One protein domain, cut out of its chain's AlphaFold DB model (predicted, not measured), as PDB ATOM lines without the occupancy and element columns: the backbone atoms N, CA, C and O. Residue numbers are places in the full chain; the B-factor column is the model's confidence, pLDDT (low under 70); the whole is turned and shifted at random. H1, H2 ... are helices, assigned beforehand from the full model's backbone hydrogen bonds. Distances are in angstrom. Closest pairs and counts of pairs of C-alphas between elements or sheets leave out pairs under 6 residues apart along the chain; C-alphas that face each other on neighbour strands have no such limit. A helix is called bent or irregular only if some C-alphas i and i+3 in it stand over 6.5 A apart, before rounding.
ATOM      1  N   PRO A  16       7.713  -9.683  27.197       34.06
ATOM      2  CA  PRO A  16       6.769  -8.746  27.803       34.06
ATOM      3  C   PRO A  16       7.437  -7.906  28.903       34.06
ATOM      4  O   PRO A  16       7.033  -7.922  30.065       34.06
ATOM      5  N   LYS A  17       8.455  -7.117  28.556       36.72
ATOM      6  CA  LYS A  17       8.781  -5.930  29.354       36.72
ATOM      7  C   LYS A  17       7.798  -4.850  28.926       36.72
ATOM      8  O   LYS A  17       7.810  -4.437  27.774       36.72
ATOM      9  N   LYS A  18       6.911  -4.430  29.835       43.31
ATOM     10  CA  LYS A  18       5.934  -3.346  29.633       43.31
ATOM     11  C   LYS A  18       6.629  -2.117  29.032       43.31
ATOM     12  O   LYS A  18       7.208  -1.316  29.763       43.31
ATOM     13  N   MET A  19       6.597  -1.979  27.709       51.34
ATOM     14  CA  MET A  19       7.256  -0.877  27.023       51.34
ATOM     15  C   MET A  19       6.353   0.351  27.151       51.34
ATOM     16  O   MET A  19       5.292   0.441  26.535       51.34
ATOM     17  N   HIS A  20       6.711   1.251  28.068       57.00
ATOM     18  CA  HIS A  20       5.940   2.459  28.346       57.00
ATOM     19  C   HIS A  20       6.067   3.448  27.175       57.00
ATOM     20  O   HIS A  20       7.179   3.662  26.713       57.00
ATOM     21  N   PRO A  21       4.986   4.122  26.733       59.31
ATOM     22  CA  PRO A  21       5.052   5.164  25.698       59.31
ATOM     23  C   PRO A  21       5.675   6.490  26.186       59.31
ATOM     24  O   PRO A  21       5.936   7.386  25.390       59.31
ATOM     25  N   ALA A  22       5.935   6.616  27.493       60.72
ATOM     26  CA  ALA A  22       6.495   7.812  28.124       60.72
ATOM     27  C   ALA A  22       7.848   8.297  27.547       60.72
ATOM     28  O   ALA A  22       8.020   9.510  27.450       60.72
ATOM     29  N   PRO A  23       8.792   7.429  27.123       63.12
ATOM     30  CA  PRO A  23      10.043   7.859  26.497       63.12
ATOM     31  C   PRO A  23       9.837   8.542  25.140       63.12
ATOM     32  O   PRO A  23      10.531   9.503  24.848       63.12
ATOM     33  N   VAL A  24       8.854   8.116  24.333       62.62
ATOM     34  CA  VAL A  24       8.566   8.775  23.041       62.62
ATOM     35  C   VAL A  24       7.981  10.163  23.255       62.62
ATOM     36  O   VAL A  24       8.411  11.110  22.609       62.62
ATOM     37  N   VAL A  25       7.048  10.300  24.201       61.34
ATOM     38  CA  VAL A  25       6.492  11.607  24.587       61.34
ATOM     39  C   VAL A  25       7.617  12.534  25.054       61.34
ATOM     40  O   VAL A  25       7.706  13.675  24.616       61.34
ATOM     41  N   ARG A  26       8.529  12.015  25.881       62.22
ATOM     42  CA  ARG A  26       9.694  12.743  26.382       62.22
ATOM     43  C   ARG A  26      10.649  13.188  25.260       62.22
ATOM     44  O   ARG A  26      11.066  14.339  25.258       62.22
ATOM     45  N   ASP A  27      10.963  12.313  24.307       64.31
ATOM     46  CA  ASP A  27      11.852  12.622  23.175       64.31
ATOM     47  C   ASP A  27      11.269  13.681  22.231       64.31
ATOM     48  O   ASP A  27      12.005  14.538  21.737       64.31
ATOM     49  N   CYS A  28       9.952  13.639  22.001       61.31
ATOM     50  CA  CYS A  28       9.256  14.654  21.215       61.31
ATOM     51  C   CYS A  28       9.255  16.017  21.923       61.31
ATOM     52  O   CYS A  28       9.456  17.046  21.282       61.31
ATOM     53  N   ILE A  29       9.082  16.023  23.250       59.19
ATOM     54  CA  ILE A  29       9.080  17.243  24.073       59.19
ATOM     55  C   ILE A  29      10.470  17.886  24.125       59.19
ATOM     56  O   ILE A  29      10.594  19.094  23.943       59.19
ATOM     57  N   TYR A  30      11.537  17.102  24.301       60.34
ATOM     58  CA  TYR A  30      12.909  17.627  24.328       60.34
ATOM     59  C   TYR A  30      13.484  17.939  22.933       60.34
ATOM     60  O   TYR A  30      14.696  18.077  22.791       60.34
ATOM     61  N   ARG A  31      12.627  18.063  21.903       57.38
ATOM     62  CA  ARG A  31      12.987  18.347  20.498       57.38
ATOM     63  C   ARG A  31      14.017  17.388  19.896       57.38
ATOM     64  O   ARG A  31      14.665  17.721  18.909       57.38
ATOM     65  N   ASN A  32      14.149  16.185  20.447       57.41
ATOM     66  CA  ASN A  32      15.085  15.205  19.914       57.41
ATOM     67  C   ASN A  32      14.525  14.564  18.630       57.41
ATOM     68  O   ASN A  32      15.283  14.119  17.773       57.41
ATOM     69  N   ILE A  33      13.190  14.520  18.493       63.03
ATOM     70  CA  ILE A  33      12.475  13.992  17.324       63.03
ATOM     71  C   ILE A  33      11.174  14.783  17.129       63.03
ATOM     72  O   ILE A  33      10.424  14.967  18.079       63.03
ATOM     73  N   SER A  34      10.871  15.228  15.907       68.75
ATOM     74  CA  SER A  34       9.601  15.896  15.588       68.75
ATOM     75  C   SER A  34       8.957  15.220  14.375       68.75
ATOM     76  O   SER A  34       9.377  15.465  13.244       68.75
ATOM     77  N   PRO A  35       8.000  14.295  14.580       71.88
ATOM     78  CA  PRO A  35       7.283  13.704  13.463       71.88
ATOM     79  C   PRO A  35       6.410  14.775  12.803       71.88
ATOM     80  O   PRO A  35       5.565  15.382  13.452       71.88
ATOM     81  N   ILE A  36       6.630  14.993  11.507       74.31
ATOM     82  CA  ILE A  36       5.970  16.047  10.723       74.31
ATOM     83  C   ILE A  36       4.527  15.650  10.370       74.31
ATOM     84  O   ILE A  36       3.655  16.500  10.217       74.31
ATOM     85  N   ASP A  37       4.263  14.350  10.253       78.75
ATOM     86  CA  ASP A  37       2.966  13.798   9.877       78.75
ATOM     87  C   ASP A  37       2.677  12.461  10.586       78.75
ATOM     88  O   ASP A  37       3.518  11.881  11.285       78.75
ATOM     89  N   GLY A  38       1.462  11.937  10.384       78.38
ATOM     90  CA  GLY A  38       1.039  10.661  10.966       78.38
ATOM     91  C   GLY A  38       1.883   9.466  10.508       78.38
ATOM     92  O   GLY A  38       2.071   8.521  11.278       78.38
ATOM     93  N   THR A  39       2.433   9.506   9.288       78.88
ATOM     94  CA  THR A  39       3.324   8.459   8.762       78.88
ATOM     95  C   THR A  39       4.647   8.449   9.514       78.88
ATOM     96  O   THR A  39       5.062   7.400  10.007       78.88
ATOM     97  N   SER A  40       5.271   9.618   9.677       79.81
ATOM     98  CA  SER A  40       6.516   9.781  10.434       79.81
ATOM     99  C   SER A  40       6.341   9.368  11.894       79.81
ATOM    100  O   SER A  40       7.184   8.650  12.436       79.81
ATOM    101  N   LEU A  41       5.218   9.740  12.522       83.00
ATOM    102  CA  LEU A  41       4.898   9.326  13.890       83.00
ATOM    103  C   LEU A  41       4.752   7.802  13.996       83.00
ATOM    104  O   LEU A  41       5.327   7.188  14.892       83.00
ATOM    105  N   LYS A  42       4.032   7.175  13.062       82.88
ATOM    106  CA  LYS A  42       3.885   5.715  13.008       82.88
ATOM    107  C   LYS A  42       5.237   5.013  12.845       82.88
ATOM    108  O   LYS A  42       5.513   4.053  13.561       82.88
ATOM    109  N   CYS A  43       6.087   5.500  11.943       76.88
ATOM    110  CA  CYS A  43       7.436   4.970  11.744       76.88
ATOM    111  C   CYS A  43       8.294   5.096  13.008       76.88
ATOM    112  O   CYS A  43       8.988   4.146  13.361       76.88
ATOM    113  N   LEU A  44       8.205   6.222  13.720       78.44
ATOM    114  CA  LEU A  44       8.902   6.433  14.989       78.44
ATOM    115  C   LEU A  44       8.423   5.476  16.091       78.44
ATOM    116  O   LEU A  44       9.229   4.937  16.848       78.44
ATOM    117  N   LEU A  45       7.112   5.253  16.193       82.50
ATOM    118  CA  LEU A  45       6.567   4.289  17.149       82.50
ATOM    119  C   LEU A  45       7.065   2.880  16.826       82.50
ATOM    120  O   LEU A  45       7.568   2.188  17.708       82.50
ATOM    121  N   HIS A  46       7.013   2.493  15.554       81.19
ATOM    122  CA  HIS A  46       7.491   1.192  15.098       81.19
ATOM    123  C   HIS A  46       8.998   1.000  15.308       81.19
ATOM    124  O   HIS A  46       9.396  -0.057  15.793       81.19
ATOM    125  N   SER A  47       9.836   2.002  15.013       76.44
ATOM    126  CA  SER A  47      11.292   1.914  15.224       76.44
ATOM    127  C   SER A  47      11.657   1.750  16.700       76.44
ATOM    128  O   SER A  47      12.687   1.174  17.038       76.44
ATOM    129  N   ARG A  48      10.775   2.209  17.592       76.19
ATOM    130  CA  ARG A  48      10.874   2.046  19.046       76.19
ATOM    131  C   ARG A  48      10.203   0.768  19.555       76.19
ATOM    132  O   ARG A  48      10.177   0.563  20.763       76.19
ATOM    133  N   GLY A  49       9.633  -0.066  18.683       78.38
ATOM    134  CA  GLY A  49       8.867  -1.261  19.054       78.38
ATOM    135  C   GLY A  49       7.556  -0.962  19.790       78.38
ATOM    136  O   GLY A  49       7.037  -1.810  20.516       78.38
ATOM    137  N   ILE A  50       7.029   0.256  19.657       81.94
ATOM    138  CA  ILE A  50       5.792   0.694  20.296       81.94
ATOM    139  C   ILE A  50       4.638   0.496  19.320       81.94
ATOM    140  O   ILE A  50       4.633   0.990  18.195       81.94
ATOM    141  N   ASN A  51       3.622  -0.231  19.774       85.56
ATOM    142  CA  ASN A  51       2.422  -0.481  18.990       85.56
ATOM    143  C   ASN A  51       1.594   0.812  18.825       85.56
ATOM    144  O   ASN A  51       1.370   1.544  19.793       85.56
ATOM    145  N   ASN A  52       1.070   1.064  17.621       84.06
ATOM    146  CA  ASN A  52       0.240   2.242  17.321       84.06
ATOM    147  C   ASN A  52      -1.017   2.363  18.193       84.06
ATOM    148  O   ASN A  52      -1.541   3.463  18.339       84.06
ATOM    149  N   ARG A  53      -1.470   1.278  18.836       87.31
ATOM    150  CA  ARG A  53      -2.546   1.313  19.841       87.31
ATOM    151  C   ARG A  53      -2.276   2.271  21.002       87.31
ATOM    152  O   ARG A  53      -3.194   2.617  21.729       87.31
ATOM    153  N   TYR A  54      -1.020   2.655  21.234       86.56
ATOM    154  CA  TYR A  54      -0.646   3.584  22.300       86.56
ATOM    155  C   TYR A  54      -0.725   5.055  21.881       86.56
ATOM    156  O   TYR A  54      -0.494   5.922  22.725       86.56
ATOM    157  N   ILE A  55      -1.080   5.359  20.626       85.81
ATOM    158  CA  ILE A  55      -1.168   6.737  20.130       85.81
ATOM    159  C   ILE A  55      -2.182   7.580  20.916       85.81
ATOM    160  O   ILE A  55      -1.903   8.737  21.211       85.81
ATOM    161  N   GLY A  56      -3.299   6.995  21.359       85.88
ATOM    162  CA  GLY A  56      -4.270   7.688  22.204       85.88
ATOM    163  C   GLY A  56      -3.716   8.052  23.570       85.88
ATOM    164  O   GLY A  56      -3.899   9.169  24.049       85.88
ATOM    165  N   LYS A  57      -2.955   7.139  24.176       82.94
ATOM    166  CA  LYS A  57      -2.265   7.405  25.441       82.94
ATOM    167  C   LYS A  57      -1.197   8.488  25.286       82.94
ATOM    168  O   LYS A  57      -1.051   9.312  26.179       82.94
ATOM    169  N   ILE A  58      -0.478   8.497  24.164       84.00
ATOM    170  CA  ILE A  58       0.487   9.550  23.816       84.00
ATOM    171  C   ILE A  58      -0.224  10.901  23.679       84.00
ATOM    172  O   ILE A  58       0.222  11.865  24.290       84.00
ATOM    173  N   ALA A  59      -1.353  10.959  22.966       83.88
ATOM    174  CA  ALA A  59      -2.140  12.181  22.801       83.88
ATOM    175  C   ALA A  59      -2.665  12.727  24.142       83.88
ATOM    176  O   ALA A  59      -2.544  13.916  24.415       83.88
ATOM    177  N   MET A  60      -3.182  11.859  25.018       82.94
ATOM    178  CA  MET A  60      -3.634  12.271  26.354       82.94
ATOM    179  C   MET A  60      -2.483  12.758  27.241       82.94
ATOM    180  O   MET A  60      -2.646  13.726  27.976       82.94
ATOM    181  N   LEU A  61      -1.314  12.111  27.174       79.50
ATOM    182  CA  LEU A  61      -0.126  12.552  27.910       79.50
ATOM    183  C   LEU A  61       0.407  13.893  27.394       79.50
ATOM    184  O   LEU A  61       0.866  14.690  28.204       79.50
ATOM    185  N   ALA A  62       0.328  14.134  26.083       76.06
ATOM    186  CA  ALA A  62       0.678  15.418  25.487       76.06
ATOM    187  C   ALA A  62      -0.278  16.530  25.950       76.06
ATOM    188  O   ALA A  62       0.182  17.599  26.321       76.06
ATOM    189  N   LYS A  63      -1.587  16.248  26.019       75.31
ATOM    190  CA  LYS A  63      -2.601  17.195  26.514       75.31
ATOM    191  C   LYS A  63      -2.499  17.467  28.023       75.31
ATOM    192  O   LYS A  63      -2.761  18.562  28.483       75.31
ATOM    193  N   SER A  64      -2.122  16.466  28.816       68.88
ATOM    194  CA  SER A  64      -1.987  16.572  30.279       68.88
ATOM    195  C   SER A  64      -0.764  17.380  30.739       68.88
ATOM    196  O   SER A  64      -0.616  17.594  31.945       68.88
ATOM    197  N   ARG A  65       0.153  17.735  29.836       62.12
ATOM    198  CA  ARG A  65       1.443  18.357  30.158       62.12
ATOM    199  C   ARG A  65       1.590  19.682  29.414       62.12
ATOM    200  O   ARG A  65       2.451  19.833  28.554       62.12
ATOM    201  N   GLU A  66       0.707  20.608  29.770       54.44
ATOM    202  CA  GLU A  66       0.725  22.035  29.420       54.44
ATOM    203  C   GLU A  66       1.581  22.854  30.412       54.44
ATOM    204  O   GLU A  66       1.349  24.031  30.626       54.44
ATOM    205  N   ASP A  67       2.630  22.287  31.019       51.47
ATOM    206  CA  ASP A  67       3.593  23.041  31.842       51.47
ATOM    207  C   ASP A  67       4.482  24.028  31.022       51.47
ATOM    208  O   ASP A  67       5.522  24.482  31.499       51.47
ATOM    209  N   LEU A 122     -24.400   4.880  16.317       90.12
ATOM    210  CA  LEU A 122     -23.129   4.807  15.595       90.12
ATOM    211  C   LEU A 122     -22.019   5.572  16.326       90.12
ATOM    212  O   LEU A 122     -20.919   5.051  16.469       90.12
ATOM    213  N   TRP A 123     -22.314   6.771  16.835       90.94
ATOM    214  CA  TRP A 123     -21.332   7.555  17.586       90.94
ATOM    215  C   TRP A 123     -20.830   6.817  18.832       90.94
ATOM    216  O   TRP A 123     -19.631   6.775  19.075       90.94
ATOM    217  N   LYS A 124     -21.729   6.177  19.591       91.19
ATOM    218  CA  LYS A 124     -21.345   5.378  20.766       91.19
ATOM    219  C   LYS A 124     -20.436   4.206  20.399       91.19
ATOM    220  O   LYS A 124     -19.430   4.011  21.069       91.19
ATOM    221  N   LEU A 125     -20.770   3.477  19.331       92.44
ATOM    222  CA  LEU A 125     -19.937   2.376  18.836       92.44
ATOM    223  C   LEU A 125     -18.547   2.872  18.424       92.44
ATOM    224  O   LEU A 125     -17.556   2.238  18.758       92.44
ATOM    225  N   LEU A 126     -18.465   4.027  17.760       91.94
ATOM    226  CA  LEU A 126     -17.189   4.629  17.375       91.94
ATOM    227  C   LEU A 126     -16.356   5.033  18.600       91.94
ATOM    228  O   LEU A 126     -15.155   4.788  18.622       91.94
ATOM    229  N   VAL A 127     -16.977   5.631  19.621       92.38
ATOM    230  CA  VAL A 127     -16.283   5.998  20.868       92.38
ATOM    231  C   VAL A 127     -15.724   4.763  21.576       92.38
ATOM    232  O   VAL A 127     -14.583   4.787  22.035       92.38
ATOM    233  N   GLU A 128     -16.502   3.684  21.637       93.00
ATOM    234  CA  GLU A 128     -16.066   2.416  22.222       93.00
ATOM    235  C   GLU A 128     -14.923   1.777  21.420       93.00
ATOM    236  O   GLU A 128     -13.901   1.406  21.999       93.00
ATOM    237  N   ASP A 129     -15.047   1.726  20.094       92.12
ATOM    238  CA  ASP A 129     -14.034   1.168  19.192       92.12
ATOM    239  C   ASP A 129     -12.698   1.921  19.297       92.12
ATOM    240  O   ASP A 129     -11.636   1.320  19.487       92.12
ATOM    241  N   VAL A 130     -12.743   3.257  19.292       91.25
ATOM    242  CA  VAL A 130     -11.551   4.104  19.441       91.25
ATOM    243  C   VAL A 130     -10.862   3.877  20.787       91.25
ATOM    244  O   VAL A 130      -9.628   3.795  20.843       91.25
ATOM    245  N   LEU A 131     -11.629   3.718  21.866       91.56
ATOM    246  CA  LEU A 131     -11.072   3.434  23.185       91.56
ATOM    247  C   LEU A 131     -10.386   2.061  23.227       91.56
ATOM    248  O   LEU A 131      -9.265   1.955  23.734       91.56
ATOM    249  N   GLN A 132     -11.016   1.025  22.668       90.56
ATOM    250  CA  GLN A 132     -10.470  -0.338  22.659       90.56
ATOM    251  C   GLN A 132      -9.211  -0.457  21.786       90.56
ATOM    252  O   GLN A 132      -8.218  -1.070  22.197       90.56
ATOM    253  N   HIS A 133      -9.223   0.160  20.603       87.62
ATOM    254  CA  HIS A 133      -8.148   0.024  19.620       87.62
ATOM    255  C   HIS A 133      -6.986   0.997  19.830       87.62
ATOM    256  O   HIS A 133      -5.835   0.614  19.612       87.62
ATOM    257  N   PHE A 134      -7.254   2.229  20.272       89.38
ATOM    258  CA  PHE A 134      -6.240   3.288  20.362       89.38
ATOM    259  C   PHE A 134      -5.996   3.804  21.776       89.38
ATOM    260  O   PHE A 134      -5.161   4.695  21.947       89.38
ATOM    261  N   LEU A 135      -6.685   3.260  22.787       88.62
ATOM    262  CA  LEU A 135      -6.573   3.710  24.176       88.62
ATOM    263  C   LEU A 135      -6.808   5.225  24.298       88.62
ATOM    264  O   LEU A 135      -6.124   5.891  25.074       88.62
ATOM    265  N   TYR A 136      -7.715   5.769  23.482       89.06
ATOM    266  CA  TYR A 136      -8.033   7.192  23.422       89.06
ATOM    267  C   TYR A 136      -9.474   7.442  23.856       89.06
ATOM    268  O   TYR A 136     -10.389   6.774  23.378       89.06
ATOM    269  N   THR A 137      -9.678   8.440  24.713       88.56
ATOM    270  CA  THR A 137     -11.016   8.891  25.102       88.56
ATOM    271  C   THR A 137     -11.426  10.061  24.217       88.56
ATOM    272  O   THR A 137     -10.835  11.135  24.290       88.56
ATOM    273  N   LEU A 138     -12.449   9.864  23.385       86.25
ATOM    274  CA  LEU A 138     -13.046  10.944  22.602       86.25
ATOM    275  C   LEU A 138     -13.887  11.849  23.509       86.25
ATOM    276  O   LEU A 138     -14.879  11.414  24.086       86.25
ATOM    277  N   GLU A 139     -13.517  13.123  23.590       84.81
ATOM    278  CA  GLU A 139     -14.197  14.122  24.428       84.81
ATOM    279  C   GLU A 139     -15.441  14.734  23.753       84.81
ATOM    280  O   GLU A 139     -16.170  15.526  24.350       84.81
ATOM    281  N   TYR A 140     -15.714  14.374  22.497       86.25
ATOM    282  CA  TYR A 140     -16.799  14.957  21.714       86.25
ATOM    283  C   TYR A 140     -18.099  14.152  21.834       86.25
ATOM    284  O   TYR A 140     -18.133  12.934  21.653       86.25
TER     285      TYR A 140
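Overview. This is residues 16 to 67 and 122 to 140 of the 253 residues of an uncharacterized protein of Amphimedon queenslandica (UniProt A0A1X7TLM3). Helix H3 stands in the middle, with H1 and H2 on one side of it and H4 reaching away on the other side like an arm, meeting H3 with its last residues nearly at a right angle. After H4 the last residues, 135 to 140, fold back from H3. The printed part has 71 residues with four named helices, H1, H2, H3 and H4 in that order along the chain, and no named strand; the class is all helix, with 43 of the 71 residues in the helices. The whole is only just compact, close to loose, with a radius of gyration of the C-alphas of 13.0 A, and spans 39 by 32 by 24 A.

Arrangement. Go first to H1, residues 22 to 29, and then to H2, residues 38 to 47: they are close but not clearly touching, the closest C-alphas being those of Val 24 and Leu 45, 7.7 A apart. They run opposite ways at a steep tilt of 47 degrees. Next comes H3, residues 52 to 63, the hub, which touches the three other helices. H1 touches residues 58 to 62 of H3 alone, with the C-alphas of Val 25 and Ile 58 closest at 6.4 A; the two run the same way at a steep tilt of 57 degrees. H2 and H3 only just touch, only at the corner by their link, with 3 pairs of C-alphas within 8 A; the closest are those of Lys 42 and Asn 52, 6.6 A apart. Beyond the cut look for H4, residues 122 to 134, where residues 133 to 134 alone touch residues 52 to 57 of H3. Their closest C-alphas, of Arg 53 and Phe 134, are 4.2 A apart, and their lines are about perpendicular at 82 degrees. H4 is apart from H1 and from H2. Every O i to N i+4 pair is within hydrogen-bond range in H1, H2 and H4, and 6 of 8 are in H3.

Along the chain. Find C-alpha 22 at (6.495, 7.812, 28.124); from there H1 runs 10.6 A to residue 29. H2 covers 14.1 A from residue 38 to 47. H3 runs 17.8 A from C-alpha 52 at (0.240, 2.242, 17.321) to residue 63; it is irregular, with C-alphas 53 and 56 7.0 A apart. H4 runs 17.6 A from residue 122 and ends at C-alpha 134, (-6.240, 3.288, 20.362).

Size, cuts and confidence. The two C-alphas farthest apart, of Asn 32 and Leu 122, are 39.8 A apart. Residues 68 to 121 are not printed, and C-alphas 67 and 122 are 36.2 A apart across this cut. Of the links that are printed whole, H2 to H3 is tight and H1 to H2 is short. The mean pLDDT of the printed part is 75.6, and in this model residues 16 to 34 and 64 to 67 are under 70.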